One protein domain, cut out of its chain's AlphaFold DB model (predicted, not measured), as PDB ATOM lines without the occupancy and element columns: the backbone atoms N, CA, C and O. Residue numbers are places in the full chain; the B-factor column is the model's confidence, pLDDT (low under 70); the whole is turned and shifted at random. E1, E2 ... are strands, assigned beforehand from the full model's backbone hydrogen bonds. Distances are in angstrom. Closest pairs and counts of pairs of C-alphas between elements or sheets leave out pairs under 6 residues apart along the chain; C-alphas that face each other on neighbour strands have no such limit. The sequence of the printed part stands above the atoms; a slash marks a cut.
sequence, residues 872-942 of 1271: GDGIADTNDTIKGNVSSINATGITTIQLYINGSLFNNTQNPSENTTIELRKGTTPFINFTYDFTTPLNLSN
ATOM      1  N   GLY A 872      19.971 -48.760   1.841       62.38
ATOM      2  CA  GLY A 872      20.978 -48.473   2.864       62.38
ATOM      3  C   GLY A 872      20.509 -48.674   4.308       62.38
ATOM      4  O   GLY A 872      21.128 -48.098   5.212       62.38
ATOM      5  N   ASP A 873      19.429 -49.424   4.557       66.50
ATOM      6  CA  ASP A 873      18.944 -49.718   5.916       66.50
ATOM      7  C   ASP A 873      19.809 -50.743   6.686       66.50
ATOM      8  O   ASP A 873      19.829 -50.728   7.924       66.50
ATOM      9  N   GLY A 874      20.590 -51.569   5.977       61.28
ATOM     10  CA  GLY A 874      21.431 -52.629   6.546       61.28
ATOM     11  C   GLY A 874      20.895 -54.056   6.357       61.28
ATOM     12  O   GLY A 874      21.542 -55.010   6.812       61.28
ATOM     13  N   ILE A 875      19.749 -54.222   5.696       66.25
ATOM     14  CA  ILE A 875      19.182 -55.481   5.208       66.25
ATOM     15  C   ILE A 875      19.521 -55.618   3.714       66.25
ATOM     16  O   ILE A 875      19.630 -54.655   2.970       66.25
ATOM     17  N   ALA A 876      19.734 -56.850   3.252       66.44
ATOM     18  CA  ALA A 876      19.973 -57.097   1.835       66.44
ATOM     19  C   ALA A 876      18.673 -57.003   1.022       66.44
ATOM     20  O   ALA A 876      17.674 -57.597   1.429       66.44
ATOM     21  N   ASP A 877      18.716 -56.434  -0.189       69.00
ATOM     22  CA  ASP A 877      17.567 -56.330  -1.110       69.00
ATOM     23  C   ASP A 877      16.876 -57.675  -1.378       69.00
ATOM     24  O   ASP A 877      15.708 -57.718  -1.753       69.00
ATOM     25  N   THR A 878      17.560 -58.815  -1.231       66.50
ATOM     26  CA  THR A 878      16.944 -60.148  -1.379       66.50
ATOM     27  C   THR A 878      15.965 -60.490  -0.257       66.50
ATOM     28  O   THR A 878      15.082 -61.320  -0.466       66.50
ATOM     29  N   ASN A 879      16.135 -59.863   0.906       69.25
ATOM     30  CA  ASN A 879      15.465 -60.164   2.168       69.25
ATOM     31  C   ASN A 879      14.567 -59.010   2.647       69.25
ATOM     32  O   ASN A 879      13.820 -59.199   3.608       69.25
ATOM     33  N   ASP A 880      14.649 -57.837   2.014       77.50
ATOM     34  CA  ASP A 880      13.806 -56.689   2.334       77.50
ATOM     35  C   ASP A 880      12.420 -56.763   1.657       77.50
ATOM     36  O   ASP A 880      12.236 -57.363   0.587       77.50
ATOM     37  N   THR A 881      11.428 -56.176   2.327       82.06
ATOM     38  CA  THR A 881      10.029 -56.057   1.899       82.06
ATOM     39  C   THR A 881       9.782 -54.794   1.070       82.06
ATOM     40  O   THR A 881       8.831 -54.761   0.288       82.06
ATOM     41  N   ILE A 882      10.654 -53.791   1.138       83.88
ATOM     42  CA  ILE A 882      10.731 -52.686   0.170       83.88
ATOM     43  C   ILE A 882      12.031 -52.850  -0.628       83.88
ATOM     44  O   ILE A 882      12.918 -53.580  -0.206       83.88
ATOM     45  N   LYS A 883      12.123 -52.298  -1.846       82.69
ATOM     46  CA  LYS A 883      13.381 -52.294  -2.617       82.69
ATOM     47  C   LYS A 883      13.630 -50.945  -3.270       82.69
ATOM     48  O   LYS A 883      12.780 -50.459  -4.031       82.69
ATOM     49  N   GLY A 884      14.820 -50.408  -3.011       77.25
ATOM     50  CA  GLY A 884      15.301 -49.123  -3.502       77.25
ATOM     51  C   GLY A 884      14.703 -47.905  -2.789       77.25
ATOM     52  O   GLY A 884      13.595 -47.920  -2.264       77.25
ATOM     53  N   ASN A 885      15.452 -46.802  -2.825       80.44
ATOM     54  CA  ASN A 885      15.076 -45.509  -2.242       80.44
ATOM     55  C   ASN A 885      13.817 -44.875  -2.877       80.44
ATOM     56  O   ASN A 885      13.503 -45.112  -4.044       80.44
ATOM     57  N   VAL A 886      13.171 -43.925  -2.180       82.56
ATOM     58  CA  VAL A 886      12.051 -43.102  -2.717       82.56
ATOM     59  C   VAL A 886      12.436 -42.346  -4.004       82.56
ATOM     60  O   VAL A 886      11.588 -42.080  -4.853       82.56
ATOM     61  N   SER A 887      13.722 -42.033  -4.181       80.44
ATOM     62  CA  SER A 887      14.288 -41.425  -5.392       80.44
ATOM     63  C   SER A 887      14.340 -42.352  -6.616       80.44
ATOM     64  O   SER A 887      14.615 -41.864  -7.709       80.44
ATOM     65  N   SER A 888      14.077 -43.656  -6.462       83.31
ATOM     66  CA  SER A 888      13.974 -44.609  -7.580       83.31
ATOM     67  C   SER A 888      12.620 -44.559  -8.301       83.31
ATOM     68  O   SER A 888      12.520 -45.016  -9.439       83.31
ATOM     69  N   ILE A 889      11.594 -43.963  -7.679       87.62
ATOM     70  CA  ILE A 889      10.266 -43.781  -8.277       87.62
ATOM     71  C   ILE A 889      10.395 -42.917  -9.538       87.62
ATOM     72  O   ILE A 889      10.830 -41.763  -9.478       87.62
ATOM     73  N   ASN A 890       9.974 -43.454 -10.684       87.50
ATOM     74  CA  ASN A 890      10.086 -42.792 -11.983       87.50
ATOM     75  C   ASN A 890       9.040 -41.672 -12.119       87.50
ATOM     76  O   ASN A 890       7.942 -41.868 -12.650       87.50
ATOM     77  N   ALA A 891       9.379 -40.497 -11.589       87.75
ATOM     78  CA  ALA A 891       8.497 -39.344 -11.484       87.75
ATOM     79  C   ALA A 891       8.839 -38.252 -12.511       87.75
ATOM     80  O   ALA A 891       9.871 -37.588 -12.428       87.75
ATOM     81  N   THR A 892       7.932 -38.016 -13.459       86.94
ATOM     82  CA  THR A 892       8.022 -36.929 -14.444       86.94
ATOM     83  C   THR A 892       6.970 -35.863 -14.140       86.94
ATOM     84  O   THR A 892       5.792 -36.170 -13.980       86.94
ATOM     85  N   GLY A 893       7.392 -34.598 -14.050       82.31
ATOM     86  CA  GLY A 893       6.507 -33.456 -13.767       82.31
ATOM     87  C   GLY A 893       6.145 -33.249 -12.288       82.31
ATOM     88  O   GLY A 893       5.501 -32.257 -11.959       82.31
ATOM     89  N   ILE A 894       6.595 -34.130 -11.388       84.25
ATOM     90  CA  ILE A 894       6.404 -34.023  -9.933       84.25
ATOM     91  C   ILE A 894       7.764 -33.722  -9.289       84.25
ATOM     92  O   ILE A 894       8.723 -34.453  -9.502       84.25
ATOM     93  N   THR A 895       7.869 -32.631  -8.522       76.75
ATOM     94  CA  THR A 895       9.168 -32.095  -8.059       76.75
ATOM     95  C   THR A 895       9.690 -32.699  -6.759       76.75
ATOM     96  O   THR A 895      10.896 -32.699  -6.534       76.75
ATOM     97  N   THR A 896       8.804 -33.179  -5.883       84.06
ATOM     98  CA  THR A 896       9.158 -33.830  -4.613       84.06
ATOM     99  C   THR A 896       8.134 -34.908  -4.286       84.06
ATOM    100  O   THR A 896       6.932 -34.648  -4.317       84.06
ATOM    101  N   ILE A 897       8.613 -36.105  -3.951       89.25
ATOM    102  CA  ILE A 897       7.792 -37.219  -3.471       89.25
ATOM    103  C   ILE A 897       8.257 -37.587  -2.067       89.25
ATOM    104  O   ILE A 897       9.458 -37.642  -1.802       89.25
ATOM    105  N   GLN A 898       7.306 -37.848  -1.176       90.38
ATOM    106  CA  GLN A 898       7.554 -38.488   0.113       90.38
ATOM    107  C   GLN A 898       6.732 -39.773   0.201       90.38
ATOM    108  O   GLN A 898       5.549 -39.776  -0.142       90.38
ATOM    109  N   LEU A 899       7.365 -40.849   0.666       89.38
ATOM    110  CA  LEU A 899       6.721 -42.120   0.982       89.38
ATOM    111  C   LEU A 899       6.396 -42.151   2.478       89.38
ATOM    112  O   LEU A 899       7.240 -41.799   3.300       89.38
ATOM    113  N   TYR A 900       5.187 -42.572   2.825       90.12
ATOM    114  CA  TYR A 900       4.730 -42.770   4.195       90.12
ATOM    115  C   TYR A 900       4.194 -44.196   4.367       90.12
ATOM    116  O   TYR A 900       3.406 -44.673   3.548       90.12
ATOM    117  N   ILE A 901       4.590 -44.857   5.455       88.00
ATOM    118  CA  ILE A 901       4.187 -46.222   5.818       88.00
ATOM    119  C   ILE A 901       3.431 -46.164   7.142       88.00
ATOM    120  O   ILE A 901       3.952 -45.667   8.143       88.00
ATOM    121  N   ASN A 902       2.178 -46.629   7.148       87.62
ATOM    122  CA  ASN A 902       1.277 -46.577   8.309       87.62
ATOM    123  C   ASN A 902       1.244 -45.188   9.002       87.62
ATOM    124  O   ASN A 902       1.119 -45.082  10.221       87.62
ATOM    125  N   GLY A 903       1.364 -44.110   8.215       83.75
ATOM    126  CA  GLY A 903       1.352 -42.713   8.677       83.75
ATOM    127  C   GLY A 903       2.704 -42.127   9.113       83.75
ATOM    128  O   GLY A 903       2.779 -40.918   9.343       83.75
ATOM    129  N   SER A 904       3.775 -42.924   9.172       86.94
ATOM    130  CA  SER A 904       5.150 -42.469   9.443       86.94
ATOM    131  C   SER A 904       5.905 -42.195   8.144       86.94
ATOM    132  O   SER A 904       5.723 -42.923   7.175       86.94
ATOM    133  N   LEU A 905       6.756 -41.164   8.101       87.12
ATOM    134  CA  LEU A 905       7.619 -40.901   6.939       87.12
ATOM    135  C   LEU A 905       8.615 -42.060   6.777       87.12
ATOM    136  O   LEU A 905       9.220 -42.472   7.768       87.12
ATOM    137  N   PHE A 906       8.801 -42.561   5.556       84.31
ATOM    138  CA  PHE A 906       9.787 -43.600   5.270       84.31
ATOM    139  C   PHE A 906      11.207 -43.081   5.525       84.31
ATOM    140  O   PHE A 906      11.572 -41.990   5.082       84.31
ATOM    141  N   ASN A 907      11.990 -43.864   6.264       74.69
ATOM    142  CA  ASN A 907      13.369 -43.551   6.639       74.69
ATOM    143  C   ASN A 907      14.317 -44.734   6.375       74.69
ATOM    144  O   ASN A 907      15.328 -44.868   7.067       74.69
ATOM    145  N   ASN A 908      13.948 -45.584   5.415       68.81
ATOM    146  CA  ASN A 908      14.635 -46.796   4.964       68.81
ATOM    147  C   ASN A 908      14.586 -47.946   5.992       68.81
ATOM    148  O   ASN A 908      14.167 -49.042   5.657       68.81
ATOM    149  N   THR A 909      14.787 -47.677   7.290       67.19
ATOM    150  CA  THR A 909      14.751 -48.683   8.382       67.19
ATOM    151  C   THR A 909      13.347 -49.218   8.750       67.19
ATOM    152  O   THR A 909      13.026 -49.385   9.934       67.19
ATOM    153  N   GLN A 910      12.447 -49.384   7.779       74.94
ATOM    154  CA  GLN A 910      11.046 -49.759   7.976       74.94
ATOM    155  C   GLN A 910      10.710 -50.974   7.112       74.94
ATOM    156  O   GLN A 910      10.361 -50.819   5.947       74.94
ATOM    157  N   ASN A 911      10.739 -52.162   7.720       74.25
ATOM    158  CA  ASN A 911      10.363 -53.428   7.091       74.25
ATOM    159  C   ASN A 911       8.920 -53.818   7.516       74.25
ATOM    160  O   ASN A 911       8.724 -54.353   8.614       74.25
ATOM    161  N   PRO A 912       7.879 -53.441   6.742       77.88
ATOM    162  CA  PRO A 912       6.471 -53.643   7.097       77.88
ATOM    163  C   PRO A 912       5.965 -55.086   6.959       77.88
ATOM    164  O   PRO A 912       6.421 -55.871   6.133       77.88
ATOM    165  N   SER A 913       4.926 -55.403   7.736       74.94
ATOM    166  CA  SER A 913       4.179 -56.663   7.661       74.94
ATOM    167  C   SER A 913       3.028 -56.620   6.646       74.94
ATOM    168  O   SER A 913       2.687 -55.563   6.106       74.94
ATOM    169  N   GLU A 914       2.379 -57.775   6.466       78.19
ATOM    170  CA  GLU A 914       1.161 -57.978   5.670       78.19
ATOM    171  C   GLU A 914       0.111 -56.862   5.839       78.19
ATOM    172  O   GLU A 914      -0.107 -56.356   6.944       78.19
ATOM    173  N   ASN A 915      -0.583 -56.525   4.746       82.31
ATOM    174  CA  ASN A 915      -1.684 -55.544   4.691       82.31
ATOM    175  C   ASN A 915      -1.368 -54.148   5.286       82.31
ATOM    176  O   ASN A 915      -2.179 -53.547   5.994       82.31
ATOM    177  N   THR A 916      -0.194 -53.604   4.966       87.88
ATOM    178  CA  THR A 916       0.255 -52.271   5.405       87.88
ATOM    179  C   THR A 916      -0.292 -51.151   4.508       87.88
ATOM    180  O   THR A 916      -0.455 -51.320   3.299       87.88
ATOM    181  N   THR A 917      -0.568 -49.978   5.090       88.38
ATOM    182  CA  THR A 917      -1.027 -48.791   4.344       88.38
ATOM    183  C   THR A 917       0.156 -47.958   3.857       88.38
ATOM    184  O   THR A 917       1.011 -47.566   4.656       88.38
ATOM    185  N   ILE A 918       0.171 -47.655   2.558       90.75
ATOM    186  CA  ILE A 918       1.209 -46.885   1.870       90.75
ATOM    187  C   ILE A 918       0.605 -45.594   1.318       90.75
ATOM    188  O   ILE A 918      -0.378 -45.612   0.576       90.75
ATOM    189  N   GLU A 919       1.226 -44.466   1.648       91.44
ATOM    190  CA  GLU A 919       0.810 -43.142   1.198       91.44
ATOM    191  C   GLU A 919       1.979 -42.413   0.513       91.44
ATOM    192  O   GLU A 919       3.032 -42.187   1.106       91.44
ATOM    193  N   LEU A 920       1.785 -42.015  -0.742       91.94
ATOM    194  CA  LEU A 920       2.675 -41.124  -1.481       91.94
ATOM    195  C   LEU A 920       2.154 -39.686  -1.376       91.94
ATOM    196  O   LEU A 920       0.963 -39.431  -1.587       91.94
ATOM    197  N   ARG A 921       3.056 -38.739  -1.102       89.06
ATOM    198  CA  ARG A 921       2.763 -37.300  -0.997       89.06
ATOM    199  C   ARG A 921       3.554 -36.470  -2.006       89.06
ATOM    200  O   ARG A 921       4.724 -36.766  -2.247       89.06
ATOM    201  N   LYS A 922       2.944 -35.408  -2.549       86.31
ATOM    202  CA  LYS A 922       3.641 -34.352  -3.312       86.31
ATOM    203  C   LYS A 922       4.176 -33.324  -2.314       86.31
ATOM    204  O   LYS A 922       3.422 -32.507  -1.791       86.31
ATOM    205  N   GLY A 923       5.462 -33.394  -1.983       81.00
ATOM    206  CA  GLY A 923       5.980 -32.691  -0.805       81.00
ATOM    207  C   GLY A 923       5.200 -33.116   0.447       81.00
ATOM    208  O   GLY A 923       5.284 -34.271   0.851       81.00
ATOM    209  N   THR A 924       4.414 -32.210   1.036       78.88
ATOM    210  CA  THR A 924       3.588 -32.489   2.226       78.88
ATOM    211  C   THR A 924       2.126 -32.858   1.942       78.88
ATOM    212  O   THR A 924       1.439 -33.252   2.885       78.88
ATOM    213  N   THR A 925       1.615 -32.749   0.706       83.19
ATOM    214  CA  THR A 925       0.195 -33.033   0.416       83.19
ATOM    215  C   THR A 925      -0.045 -34.506   0.052       83.19
ATOM    216  O   THR A 925       0.651 -35.031  -0.821       83.19
ATOM    217  N   PRO A 926      -1.025 -35.191   0.678       85.50
ATOM    218  CA  PRO A 926      -1.466 -36.530   0.275       85.50
ATOM    219  C   PRO A 926      -1.824 -36.595  -1.213       85.50
ATOM    220  O   PRO A 926      -2.542 -35.726  -1.705       85.50
ATOM    221  N   PHE A 927      -1.332 -37.612  -1.929       88.69
ATOM    222  CA  PHE A 927      -1.496 -37.718  -3.383       88.69
ATOM    223  C   PHE A 927      -2.008 -39.090  -3.842       88.69
ATOM    224  O   PHE A 927      -2.976 -39.157  -4.598       88.69
ATOM    225  N   ILE A 928      -1.403 -40.187  -3.379       91.69
ATOM    226  CA  ILE A 928      -1.862 -41.554  -3.678       91.69
ATOM    227  C   ILE A 928      -1.819 -42.366  -2.384       91.69
ATOM    228  O   ILE A 928      -0.831 -42.305  -1.660       91.69
ATOM    229  N   ASN A 929      -2.864 -43.135  -2.095       91.94
ATOM    230  CA  ASN A 929      -2.942 -44.015  -0.929       91.94
ATOM    231  C   ASN A 929      -3.454 -45.399  -1.353       91.94
ATOM    232  O   ASN A 929      -4.464 -45.495  -2.055       91.94
ATOM    233  N   PHE A 930      -2.758 -46.461  -0.955       91.50
ATOM    234  CA  PHE A 930      -3.143 -47.848  -1.209       91.50
ATOM    235  C   PHE A 930      -2.703 -48.763  -0.063       91.50
ATOM    236  O   PHE A 930      -1.729 -48.493   0.635       91.50
ATOM    237  N   THR A 931      -3.408 -49.877   0.117       89.31
ATOM    238  CA  THR A 931      -2.943 -50.973   0.975       89.31
ATOM    239  C   THR A 931      -2.125 -51.943   0.127       89.31
ATOM    240  O   THR A 931      -2.476 -52.213  -1.024       89.31
ATOM    241  N   TYR A 932      -1.034 -52.457   0.684       88.69
ATOM    242  CA  TYR A 932      -0.161 -53.423   0.025       88.69
ATOM    243  C   TYR A 932       0.149 -54.598   0.950       88.69
ATOM    244  O   TYR A 932       0.214 -54.442   2.173       88.69
ATOM    245  N   ASP A 933       0.335 -55.775   0.357       85.94
ATOM    246  CA  ASP A 933       0.685 -56.984   1.087       85.94
ATOM    247  C   ASP A 933       2.154 -57.354   0.876       85.94
ATOM    248  O   ASP A 933       2.574 -57.736  -0.215       85.94
ATOM    249  N   PHE A 934       2.929 -57.246   1.953       85.69
ATOM    250  CA  PHE A 934       4.375 -57.446   1.955       85.69
ATOM    251  C   PHE A 934       4.813 -58.919   2.035       85.69
ATOM    252  O   PHE A 934       6.000 -59.201   2.184       85.69
ATOM    253  N   THR A 935       3.889 -59.872   1.838       82.75
ATOM    254  CA  THR A 935       4.245 -61.258   1.467       82.75
ATOM    255  C   THR A 935       5.056 -61.320   0.163       82.75
ATOM    256  O   THR A 935       5.827 -62.259  -0.046       82.75
ATOM    257  N   THR A 936       4.941 -60.296  -0.691       82.00
ATOM    258  CA  THR A 936       5.855 -60.020  -1.808       82.00
ATOM    259  C   THR A 936       6.482 -58.630  -1.647       82.00
ATOM    260  O   THR A 936       5.752 -57.707  -1.296       82.00
ATOM    261  N   PRO A 937       7.784 -58.425  -1.926       85.25
ATOM    262  CA  PRO A 937       8.390 -57.102  -1.772       85.25
ATOM    263  C   PRO A 937       7.930 -56.052  -2.797       85.25
ATOM    264  O   PRO A 937       7.845 -56.336  -3.997       85.25
ATOM    265  N   LEU A 938       7.758 -54.804  -2.348       86.94
ATOM    266  CA  LEU A 938       7.453 -53.652  -3.199       86.94
ATOM    267  C   LEU A 938       8.737 -52.993  -3.726       86.94
ATOM    268  O   LEU A 938       9.432 -52.296  -2.992       86.94
ATOM    269  N   ASN A 939       9.022 -53.144  -5.020       87.00
ATOM    270  CA  ASN A 939      10.109 -52.410  -5.671       87.00
ATOM    271  C   ASN A 939       9.641 -51.007  -6.093       87.00
ATOM    272  O   ASN A 939       8.798 -50.880  -6.987       87.00
ATOM    273  N   LEU A 940      10.213 -49.960  -5.489       88.00
ATOM    274  CA  LEU A 940       9.838 -48.568  -5.762       88.00
ATOM    275  C   LEU A 940      10.216 -48.115  -7.185       88.00
ATOM    276  O   LEU A 940       9.518 -47.277  -7.757       88.00
ATOM    277  N   SER A 941      11.217 -48.745  -7.810       85.69
ATOM    278  CA  SER A 941      11.626 -48.481  -9.202       85.69
ATOM    279  C   SER A 941      10.549 -48.853 -10.229       85.69
ATOM    280  O   SER A 941      10.556 -48.347 -11.351       85.69
ATOM    281  N   ASN A 942       9.606 -49.732  -9.865       86.94
ATOM    282  CA  ASN A 942       8.482 -50.099 -10.732       86.94
ATOM    283  C   ASN A 942       7.353 -49.049 -10.709       86.94
ATOM    284  O   ASN A 942       6.468 -49.081 -11.570       86.94
TER     285      ASN A 942
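AT A GLANCE: This is residues 872 to 942 of the 1271 residues of the protein "Peptidase_S8 domain-containing protein" of Candidatus Woesearchaeota archaeon (UniProt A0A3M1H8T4). Little regular structure: a small three-stranded antiparallel sheet, E2-E3-E4, with a long link from E2 to E3 and a tight one from E3 to E4, and a long stretch with no named element, residues 872 to 889, in which residues 882 to 883 pair parallel with 938 to 939. The printed part has 71 residues, no named helix and strands E1 to E4 in that order, 23 residues in all; the class is all strand. It is compact, radius of gyration of the C-alphas 11.8 A, spanning 32 by 21 by 19 A.

IN THESE COORDINATES: After residues 872 to 889, E1 is residues 890 to 892, 6.7 A, from C-alpha 890 at (10.086, -42.792, -11.983). E2 is 897 to 901, 13.4 A; E3 is 916 to 922, 20.2 A; E4 is 925 to 932, 20.4 A, ending at (-0.161, -53.423, 0.025).

HOW THE PARTS SIT: E2, E3 and E4 form a meander, each strand the antiparallel neighbour of the one before. In hairpin E2 and E3, at 160 degrees, N 900 and O 919 are 2.8 A apart. In hairpin E3 and E4, at 156 degrees, N 918 and O 930 are 2.8 A apart. E4 bends by 50 degrees at residue 928. E1 pairs with no named strand and is only just apart from E2, closest 8.3 A.

THE WHOLE: The C-alphas farthest apart, Asn 879 and Gly 893, are 32.4 A apart. The printed part has no cut; link E2 to E3 is long. Residues 872 to 879 and 908 to 909 have pLDDT under 70.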